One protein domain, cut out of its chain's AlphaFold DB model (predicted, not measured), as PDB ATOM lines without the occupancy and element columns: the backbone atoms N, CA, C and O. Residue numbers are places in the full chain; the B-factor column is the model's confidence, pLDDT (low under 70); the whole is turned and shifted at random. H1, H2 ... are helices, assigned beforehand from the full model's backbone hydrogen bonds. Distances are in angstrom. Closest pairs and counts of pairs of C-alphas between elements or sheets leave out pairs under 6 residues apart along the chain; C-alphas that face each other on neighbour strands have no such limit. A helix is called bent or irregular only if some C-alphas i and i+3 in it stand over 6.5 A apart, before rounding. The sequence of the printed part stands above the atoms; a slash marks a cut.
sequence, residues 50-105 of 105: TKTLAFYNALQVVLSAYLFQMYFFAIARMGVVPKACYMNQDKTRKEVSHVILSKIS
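AT A GLANCE: This is residues 50 to 105 of the 105 residues of the protein "Elongation of very long chain fatty acids protein" of Chilo suppressalis (UniProt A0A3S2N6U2). An open hook: one long, nearly straight helix, H1, makes most of the long axis, and after its end a looping link turns the chain round to a shorter helix, H2, which heads back with an empty gap between it and H1. The two helices form no packed core. The printed part has 56 residues with two named helices, H1 then H2, and no named strand; the class is all helix. The whole is extended, with a radius of gyration of the C-alphas of 16.3 A, and flat, spanning 49 by 30 by 14 A.

IN THESE COORDINATES: H1, the longest helix, holds residues 50 to 78 and measures 41.3 A from first to last C-alpha, from C-alpha 50 at (4.413, 28.305, -17.829) to C-alpha 78 at (44.349, 37.840, -22.422). H2 holds residues 90 to 104 and measures 21.6 A, ending with C-alpha 104 at (32.103, 19.132, -32.130).

HOW THE PARTS SIT: H1 and H2 are apart, with no C-alpha of the one within 8 A of the other. Along x, the N-to-C direction is 0.97 in H1 and -0.68 in H2. Neither helix is bent. In H1 every O i to N i+4 pair is within hydrogen-bond range; in H2 10 of 11 are. Residues 50 to 71, 73 to 79 and 81 to 105 stand free.

THE WHOLE: The C-alphas farthest apart, those of Thr 50 and Gln 89, are 49.2 A apart. The printed part has no cut, and residue 105 is the chain's last. The link from H1 to H2, 11 residues, is long. The mean pLDDT of the printed part is 75.9; it is 92 in H1 and 59 in H2, and residues 79 and 81 to 105 are under 70.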
ATOM      1  N   THR A  50       3.536  28.137 -19.000       87.94
ATOM      2  CA  THR A  50       4.413  28.305 -17.829       87.94
ATOM      3  C   THR A  50       5.541  27.271 -17.758       87.94
ATOM      4  O   THR A  50       6.685  27.636 -17.507       87.94
ATOM      5  N   LYS A  51       5.250  25.989 -18.027       89.94
ATOM      6  CA  LYS A  51       6.270  24.923 -18.018       89.94
ATOM      7  C   LYS A  51       7.258  25.062 -19.177       89.94
ATOM      8  O   LYS A  51       8.461  24.949 -18.971       89.94
ATOM      9  N   THR A  52       6.756  25.353 -20.375       92.69
ATOM     10  CA  THR A  52       7.580  25.573 -21.570       92.69
ATOM     11  C   THR A  52       8.493  26.783 -21.394       92.69
ATOM     12  O   THR A  52       9.674  26.713 -21.717       92.69
ATOM     13  N   LEU A  53       7.972  27.871 -20.821       92.56
ATOM     14  CA  LEU A  53       8.735  29.085 -20.546       92.56
ATOM     15  C   LEU A  53       9.797  28.853 -19.463       92.56
ATOM     16  O   LEU A  53      10.926  29.312 -19.606       92.56
ATOM     17  N   ALA A  54       9.464  28.098 -18.413       94.56
ATOM     18  CA  ALA A  54      10.431  27.712 -17.389       94.56
ATOM     19  C   ALA A  54      11.582  26.878 -17.980       94.56
ATOM     20  O   ALA A  54      12.745  27.151 -17.692       94.56
ATOM     21  N   PHE A  55      11.273  25.912 -18.850       96.75
ATOM     22  CA  PHE A  55      12.282  25.105 -19.538       96.75
ATOM     23  C   PHE A  55      13.159  25.942 -20.478       96.75
ATOM     24  O   PHE A  55      14.381  25.819 -20.448       96.75
ATOM     25  N   TYR A  56      12.550  26.837 -21.261       95.56
ATOM     26  CA  TYR A  56      13.274  27.767 -22.128       95.56
ATOM     27  C   TYR A  56      14.257  28.635 -21.332       95.56
ATOM     28  O   TYR A  56      15.437  28.697 -21.672       95.56
ATOM     29  N   ASN A  57      13.802  29.240 -20.231       95.56
ATOM     30  CA  ASN A  57      14.655  30.064 -19.376       95.56
ATOM     31  C   ASN A  57      15.788  29.247 -18.740       95.56
ATOM     32  O   ASN A  57      16.917  29.723 -18.674       95.56
ATOM     33  N   ALA A  58      15.519  28.009 -18.310       96.62
ATOM     34  CA  ALA A  58      16.549  27.128 -17.768       96.62
ATOM     35  C   ALA A  58      17.640  26.824 -18.810       96.62
ATOM     36  O   ALA A  58      18.826  26.984 -18.522       96.62
ATOM     37  N   LEU A  59      17.248  26.467 -20.038       96.88
ATOM     38  CA  LEU A  59      18.188  26.270 -21.144       96.88
ATOM     39  C   LEU A  59      18.980  27.543 -21.454       96.88
ATOM     40  O   LEU A  59      20.197  27.485 -21.624       96.88
ATOM     41  N   GLN A  60      18.311  28.698 -21.489       96.62
ATOM     42  CA  GLN A  60      18.955  29.981 -21.752       96.62
ATOM     43  C   GLN A  60      20.015  30.311 -20.693       96.62
ATOM     44  O   GLN A  60      21.098  30.775 -21.048       96.62
ATOM     45  N   VAL A  61      19.747  30.042 -19.412       97.50
ATOM     46  CA  VAL A  61      20.719  30.244 -18.326       97.50
ATOM     47  C   VAL A  61      21.912  29.302 -18.477       97.50
ATOM     48  O   VAL A  61      23.046  29.761 -18.379       97.50
ATOM     49  N   VAL A  62      21.685  28.019 -18.772       97.25
ATOM     50  CA  VAL A  62      22.767  27.039 -18.974       97.25
ATOM     51  C   VAL A  62      23.678  27.449 -20.134       97.25
ATOM     52  O   VAL A  62      24.898  27.491 -19.976       97.25
ATOM     53  N   LEU A  63      23.099  27.813 -21.282       96.00
ATOM     54  CA  LEU A  63      23.861  28.269 -22.448       96.00
ATOM     55  C   LEU A  63      24.614  29.572 -22.161       96.00
ATOM     56  O   LEU A  63      25.780  29.710 -22.528       96.00
ATOM     57  N   SER A  64      23.972  30.512 -21.466       96.62
ATOM     58  CA  SER A  64      24.594  31.786 -21.097       96.62
ATOM     59  C   SER A  64      25.758  31.582 -20.126       96.62
ATOM     60  O   SER A  64      26.801  32.202 -20.298       96.62
ATOM     61  N   ALA A  65      25.619  30.680 -19.148       97.00
ATOM     62  CA  ALA A  65      26.684  30.324 -18.213       97.00
ATOM     63  C   ALA A  65      27.864  29.641 -18.922       97.00
ATOM     64  O   ALA A  65      29.018  29.964 -18.642       97.00
ATOM     65  N   TYR A  66      27.587  28.748 -19.878       94.69
ATOM     66  CA  TYR A  66      28.617  28.107 -20.695       94.69
ATOM     67  C   TYR A  66      29.424  29.130 -21.506       94.69
ATOM     68  O   TYR A  66      30.655  29.148 -21.442       94.69
ATOM     69  N   LEU A  67      28.737  30.026 -22.225       92.62
ATOM     70  CA  LEU A  67      29.391  31.094 -22.981       92.62
ATOM     71  C   LEU A  67      30.165  32.031 -22.054       92.62
ATOM     72  O   LEU A  67      31.325  32.340 -22.324       92.62
ATOM     73  N   PHE A  68      29.558  32.443 -20.940       95.25
ATOM     74  CA  PHE A  68      30.207  33.297 -19.954       95.25
ATOM     75  C   PHE A  68      31.514  32.683 -19.457       95.25
ATOM     76  O   PHE A  68      32.527  33.367 -19.476       95.25
ATOM     77  N   GLN A  69      31.531  31.397 -19.100       94.31
ATOM     78  CA  GLN A  69      32.746  30.719 -18.650       94.31
ATOM     79  C   GLN A  69      33.852  30.741 -19.719       94.31
ATOM     80  O   GLN A  69      35.011  31.026 -19.406       94.31
ATOM     81  N   MET A  70      33.500  30.489 -20.984       89.75
ATOM     82  CA  MET A  70      34.442  30.514 -22.108       89.75
ATOM     83  C   MET A  70      35.050  31.906 -22.319       89.75
ATOM     84  O   MET A  70      36.273  32.052 -22.383       89.75
ATOM     85  N   TYR A  71      34.209  32.942 -22.393       89.56
ATOM     86  CA  TYR A  71      34.672  34.314 -22.597       89.56
ATOM     87  C   TYR A  71      35.398  34.866 -21.372       89.56
ATOM     88  O   TYR A  71      36.421  35.529 -21.520       89.56
ATOM     89  N   PHE A  72      34.920  34.562 -20.166       93.06
ATOM     90  CA  PHE A  72      35.548  34.986 -18.920       93.06
ATOM     91  C   PHE A  72      36.966  34.435 -18.808       93.06
ATOM     92  O   PHE A  72      37.890  35.192 -18.531       93.06
ATOM     93  N   PHE A  73      37.174  33.149 -19.095       88.94
ATOM     94  CA  PHE A  73      38.507  32.554 -19.079       88.94
ATOM     95  C   PHE A  73      39.431  33.151 -20.151       88.94
ATOM     96  O   PHE A  73      40.604  33.417 -19.882       88.94
ATOM     97  N   ALA A  74      38.902  33.406 -21.353       82.94
ATOM     98  CA  ALA A  74      39.646  34.061 -22.424       82.94
ATOM     99  C   ALA A  74      40.083  35.483 -22.027       82.94
ATOM    100  O   ALA A  74      41.253  35.834 -22.183       82.94
ATOM    101  N   ILE A  75      39.174  36.275 -21.452       86.12
ATOM    102  CA  ILE A  75      39.436  37.644 -20.986       86.12
ATOM    103  C   ILE A  75      40.373  37.643 -19.775       86.12
ATOM    104  O   ILE A  75      41.302  38.442 -19.724       86.12
ATOM    105  N   ALA A  76      40.182  36.739 -18.814       86.06
ATOM    106  CA  ALA A  76      41.029  36.641 -17.629       86.06
ATOM    107  C   ALA A  76      42.489  36.323 -17.991       86.06
ATOM    108  O   ALA A  76      43.403  36.783 -17.311       86.06
ATOM    109  N   ARG A  77      42.720  35.570 -19.077       78.62
ATOM    110  CA  ARG A  77      44.068  35.257 -19.573       78.62
ATOM    111  C   ARG A  77      44.659  36.312 -20.505       78.62
ATOM    112  O   ARG A  77      45.858  36.557 -20.429       78.62
ATOM    113  N   MET A  78      43.861  36.900 -21.396       70.69
ATOM    114  CA  MET A  78      44.349  37.840 -22.422       70.69
ATOM    115  C   MET A  78      44.200  39.322 -22.038       70.69
ATOM    116  O   MET A  78      44.739  40.191 -22.721       70.69
ATOM    117  N   GLY A  79      43.503  39.618 -20.939       69.06
ATOM    118  CA  GLY A  79      43.091  40.966 -20.559       69.06
ATOM    119  C   GLY A  79      41.849  41.447 -21.322       69.06
ATOM    120  O   GLY A  79      41.460  40.889 -22.345       69.06
ATOM    121  N   VAL A  80      41.210  42.509 -20.818       71.06
ATOM    122  CA  VAL A  80      39.966  43.084 -21.386       71.06
ATOM    123  C   VAL A  80      40.201  43.753 -22.745       71.06
ATOM    124  O   VAL A  80      39.304  43.789 -23.584       71.06
ATOM    125  N   VAL A  81      41.408  44.275 -22.973       65.44
ATOM    126  CA  VAL A  81      41.773  44.970 -24.210       65.44
ATOM    127  C   VAL A  81      42.953  44.243 -24.852       65.44
ATOM    128  O   VAL A  81      44.050  44.278 -24.282       65.44
ATOM    129  N   PRO A  82      42.781  43.609 -26.026       60.47
ATOM    130  CA  PRO A  82      43.905  43.046 -26.756       60.47
ATOM    131  C   PRO A  82      44.847  44.188 -27.159       60.47
ATOM    132  O   PRO A  82      44.488  45.063 -27.942       60.47
ATOM    133  N   LYS A  83      46.062  44.204 -26.595       56.94
ATOM    134  CA  LYS A  83      47.067  45.251 -26.868       56.94
ATOM    135  C   LYS A  83      47.754  45.107 -28.233       56.94
ATOM    136  O   LYS A  83      48.455  46.019 -28.653       56.94
ATOM    137  N   ALA A  84      47.545  43.987 -28.922       55.97
ATOM    138  CA  ALA A  84      48.080  43.711 -30.250       55.97
ATOM    139  C   ALA A  84      46.974  43.130 -31.149       55.97
ATOM    140  O   ALA A  84      46.265  42.213 -30.731       55.97
ATOM    141  N   CYS A  85      46.826  43.637 -32.381       59.94
ATOM    142  CA  CYS A  85      45.943  43.011 -33.371       59.94
ATOM    143  C   CYS A  85      46.628  41.708 -33.856       59.94
ATOM    144  O   CYS A  85      47.578  41.757 -34.631       59.94
ATOM    145  N   TYR A  86      46.154  40.541 -33.405       56.19
ATOM    146  CA  TYR A  86      46.690  39.212 -33.775       56.19
ATOM    147  C   TYR A  86      45.958  38.544 -34.956       56.19
ATOM    148  O   TYR A  86      46.136  37.359 -35.223       56.19
ATOM    149  N   MET A  87      45.144  39.301 -35.695       53.91
ATOM    150  CA  MET A  87      44.316  38.808 -36.807       53.91
ATOM    151  C   MET A  87      45.071  38.669 -38.145       53.91
ATOM    152  O   MET A  87      44.452  38.676 -39.201       53.91
ATOM    153  N   ASN A  88      46.401  38.534 -38.122       54.00
ATOM    154  CA  ASN A  88      47.214  38.293 -39.320       54.00
ATOM    155  C   ASN A  88      48.233  37.157 -39.098       54.00
ATOM    156  O   ASN A  88      49.435  37.329 -39.286       54.00
ATOM    157  N   GLN A  89      47.770  35.995 -38.626       55.34
ATOM    158  CA  GLN A  89      48.539  34.752 -38.731       55.34
ATOM    159  C   GLN A  89      47.633  33.585 -39.129       55.34
ATOM    160  O   GLN A  89      46.871  33.058 -38.318       55.34
ATOM    161  N   ASP A  90      47.805  33.108 -40.361       58.81
ATOM    162  CA  ASP A  90      47.148  31.916 -40.917       58.81
ATOM    163  C   ASP A  90      47.381  30.633 -40.094       58.81
ATOM    164  O   ASP A  90      46.648  29.651 -40.238       58.81
ATOM    165  N   LYS A  91      48.387  30.621 -39.207       56.84
ATOM    166  CA  LYS A  91      48.675  29.502 -38.294       56.84
ATOM    167  C   LYS A  91      47.631  29.352 -37.184       56.84
ATOM    168  O   LYS A  91      47.228  28.231 -36.891       56.84
ATOM    169  N   THR A  92      47.148  30.452 -36.608       56.50
ATOM    170  CA  THR A  92      46.226  30.420 -35.458       56.50
ATOM    171  C   THR A  92      44.814  29.999 -35.870       56.50
ATOM    172  O   THR A  92      44.150  29.265 -35.145       56.50
ATOM    173  N   ARG A  93      44.369  30.388 -37.073       57.62
ATOM    174  CA  ARG A  93      43.070  29.985 -37.641       57.62
ATOM    175  C   ARG A  93      42.987  28.472 -37.871       57.62
ATOM    176  O   ARG A  93      41.966  27.870 -37.563       57.62
ATOM    177  N   LYS A  94      44.074  27.840 -38.333       56.66
ATOM    178  CA  LYS A  94      44.139  26.381 -38.538       56.66
ATOM    179  C   LYS A  94      44.091  25.600 -37.224       56.66
ATOM    180  O   LYS A  94      43.370  24.611 -37.145       56.66
ATOM    181  N   GLU A  95      44.794  26.073 -36.197       62.16
ATOM    182  CA  GLU A  95      44.732  25.514 -34.840       62.16
ATOM    183  C   GLU A  95      43.320  25.621 -34.249       62.16
ATOM    184  O   GLU A  95      42.748  24.630 -33.805       62.16
ATOM    185  N   VAL A  96      42.700  26.803 -34.314       61.97
ATOM    186  CA  VAL A  96      41.363  27.024 -33.743       61.97
ATOM    187  C   VAL A  96      40.285  26.239 -34.499       61.97
ATOM    188  O   VAL A  96      39.451  25.607 -33.855       61.97
ATOM    189  N   SER A  97      40.315  26.196 -35.836       61.78
ATOM    190  CA  SER A  97      39.395  25.355 -36.615       61.78
ATOM    191  C   SER A  97      39.572  23.866 -36.304       61.78
ATOM    192  O   SER A  97      38.577  23.157 -36.191       61.78
ATOM    193  N   HIS A  98      40.803  23.387 -36.096       61.28
ATOM    194  CA  HIS A  98      41.058  21.997 -35.710       61.28
ATOM    195  C   HIS A  98      40.549  21.687 -34.294       61.28
ATOM    196  O   HIS A  98      39.884  20.676 -34.083       61.28
ATOM    197  N   VAL A  99      40.786  22.579 -33.327       61.62
ATOM    198  CA  VAL A  99      40.315  22.425 -31.939       61.62
ATOM    199  C   VAL A  99      38.789  22.488 -31.846       61.62
ATOM    200  O   VAL A  99      38.192  21.728 -31.085       61.62
ATOM    201  N   ILE A 100      38.145  23.370 -32.611       58.97
ATOM    202  CA  ILE A 100      36.683  23.490 -32.630       58.97
ATOM    203  C   ILE A 100      36.052  22.260 -33.295       58.97
ATOM    204  O   ILE A 100      35.131  21.683 -32.725       58.97
ATOM    205  N   LEU A 101      36.574  21.794 -34.437       60.97
ATOM    206  CA  LEU A 101      36.072  20.584 -35.104       60.97
ATOM    207  C   LEU A 101      36.312  19.312 -34.272       60.97
ATOM    208  O   LEU A 101      35.449  18.442 -34.231       60.97
ATOM    209  N   SER A 102      37.422  19.237 -33.532       62.97
ATOM    210  CA  SER A 102      37.713  18.148 -32.586       62.97
ATOM    211  C   SER A 102      36.766  18.098 -31.384       62.97
ATOM    212  O   SER A 102      36.674  17.054 -30.748       62.97
ATOM    213  N   LYS A 103      36.134  19.215 -31.017       51.12
ATOM    214  CA  LYS A 103      35.219  19.292 -29.867       51.12
ATOM    215  C   LYS A 103      33.746  19.175 -30.261       51.12
ATOM    216  O   LYS A 103      32.899  19.120 -29.374       51.12
ATOM    217  N   ILE A 104      33.455  19.211 -31.562       56.97
ATOM    218  CA  ILE A 104      32.103  19.132 -32.130       56.97
ATOM    219  C   ILE A 104      31.797  17.725 -32.684       56.97
ATOM    220  O   ILE A 104      30.623  17.399 -32.851       56.97
ATOM    221  N   SER A 105      32.816  16.888 -32.921       41.75
ATOM    222  CA  SER A 105      32.664  15.432 -33.088       41.75
ATOM    223  C   SER A 105      32.758  14.703 -31.754       41.75
ATOM    224  O   SER A 105      32.205  13.582 -31.710       41.75
TER     225      SER A 105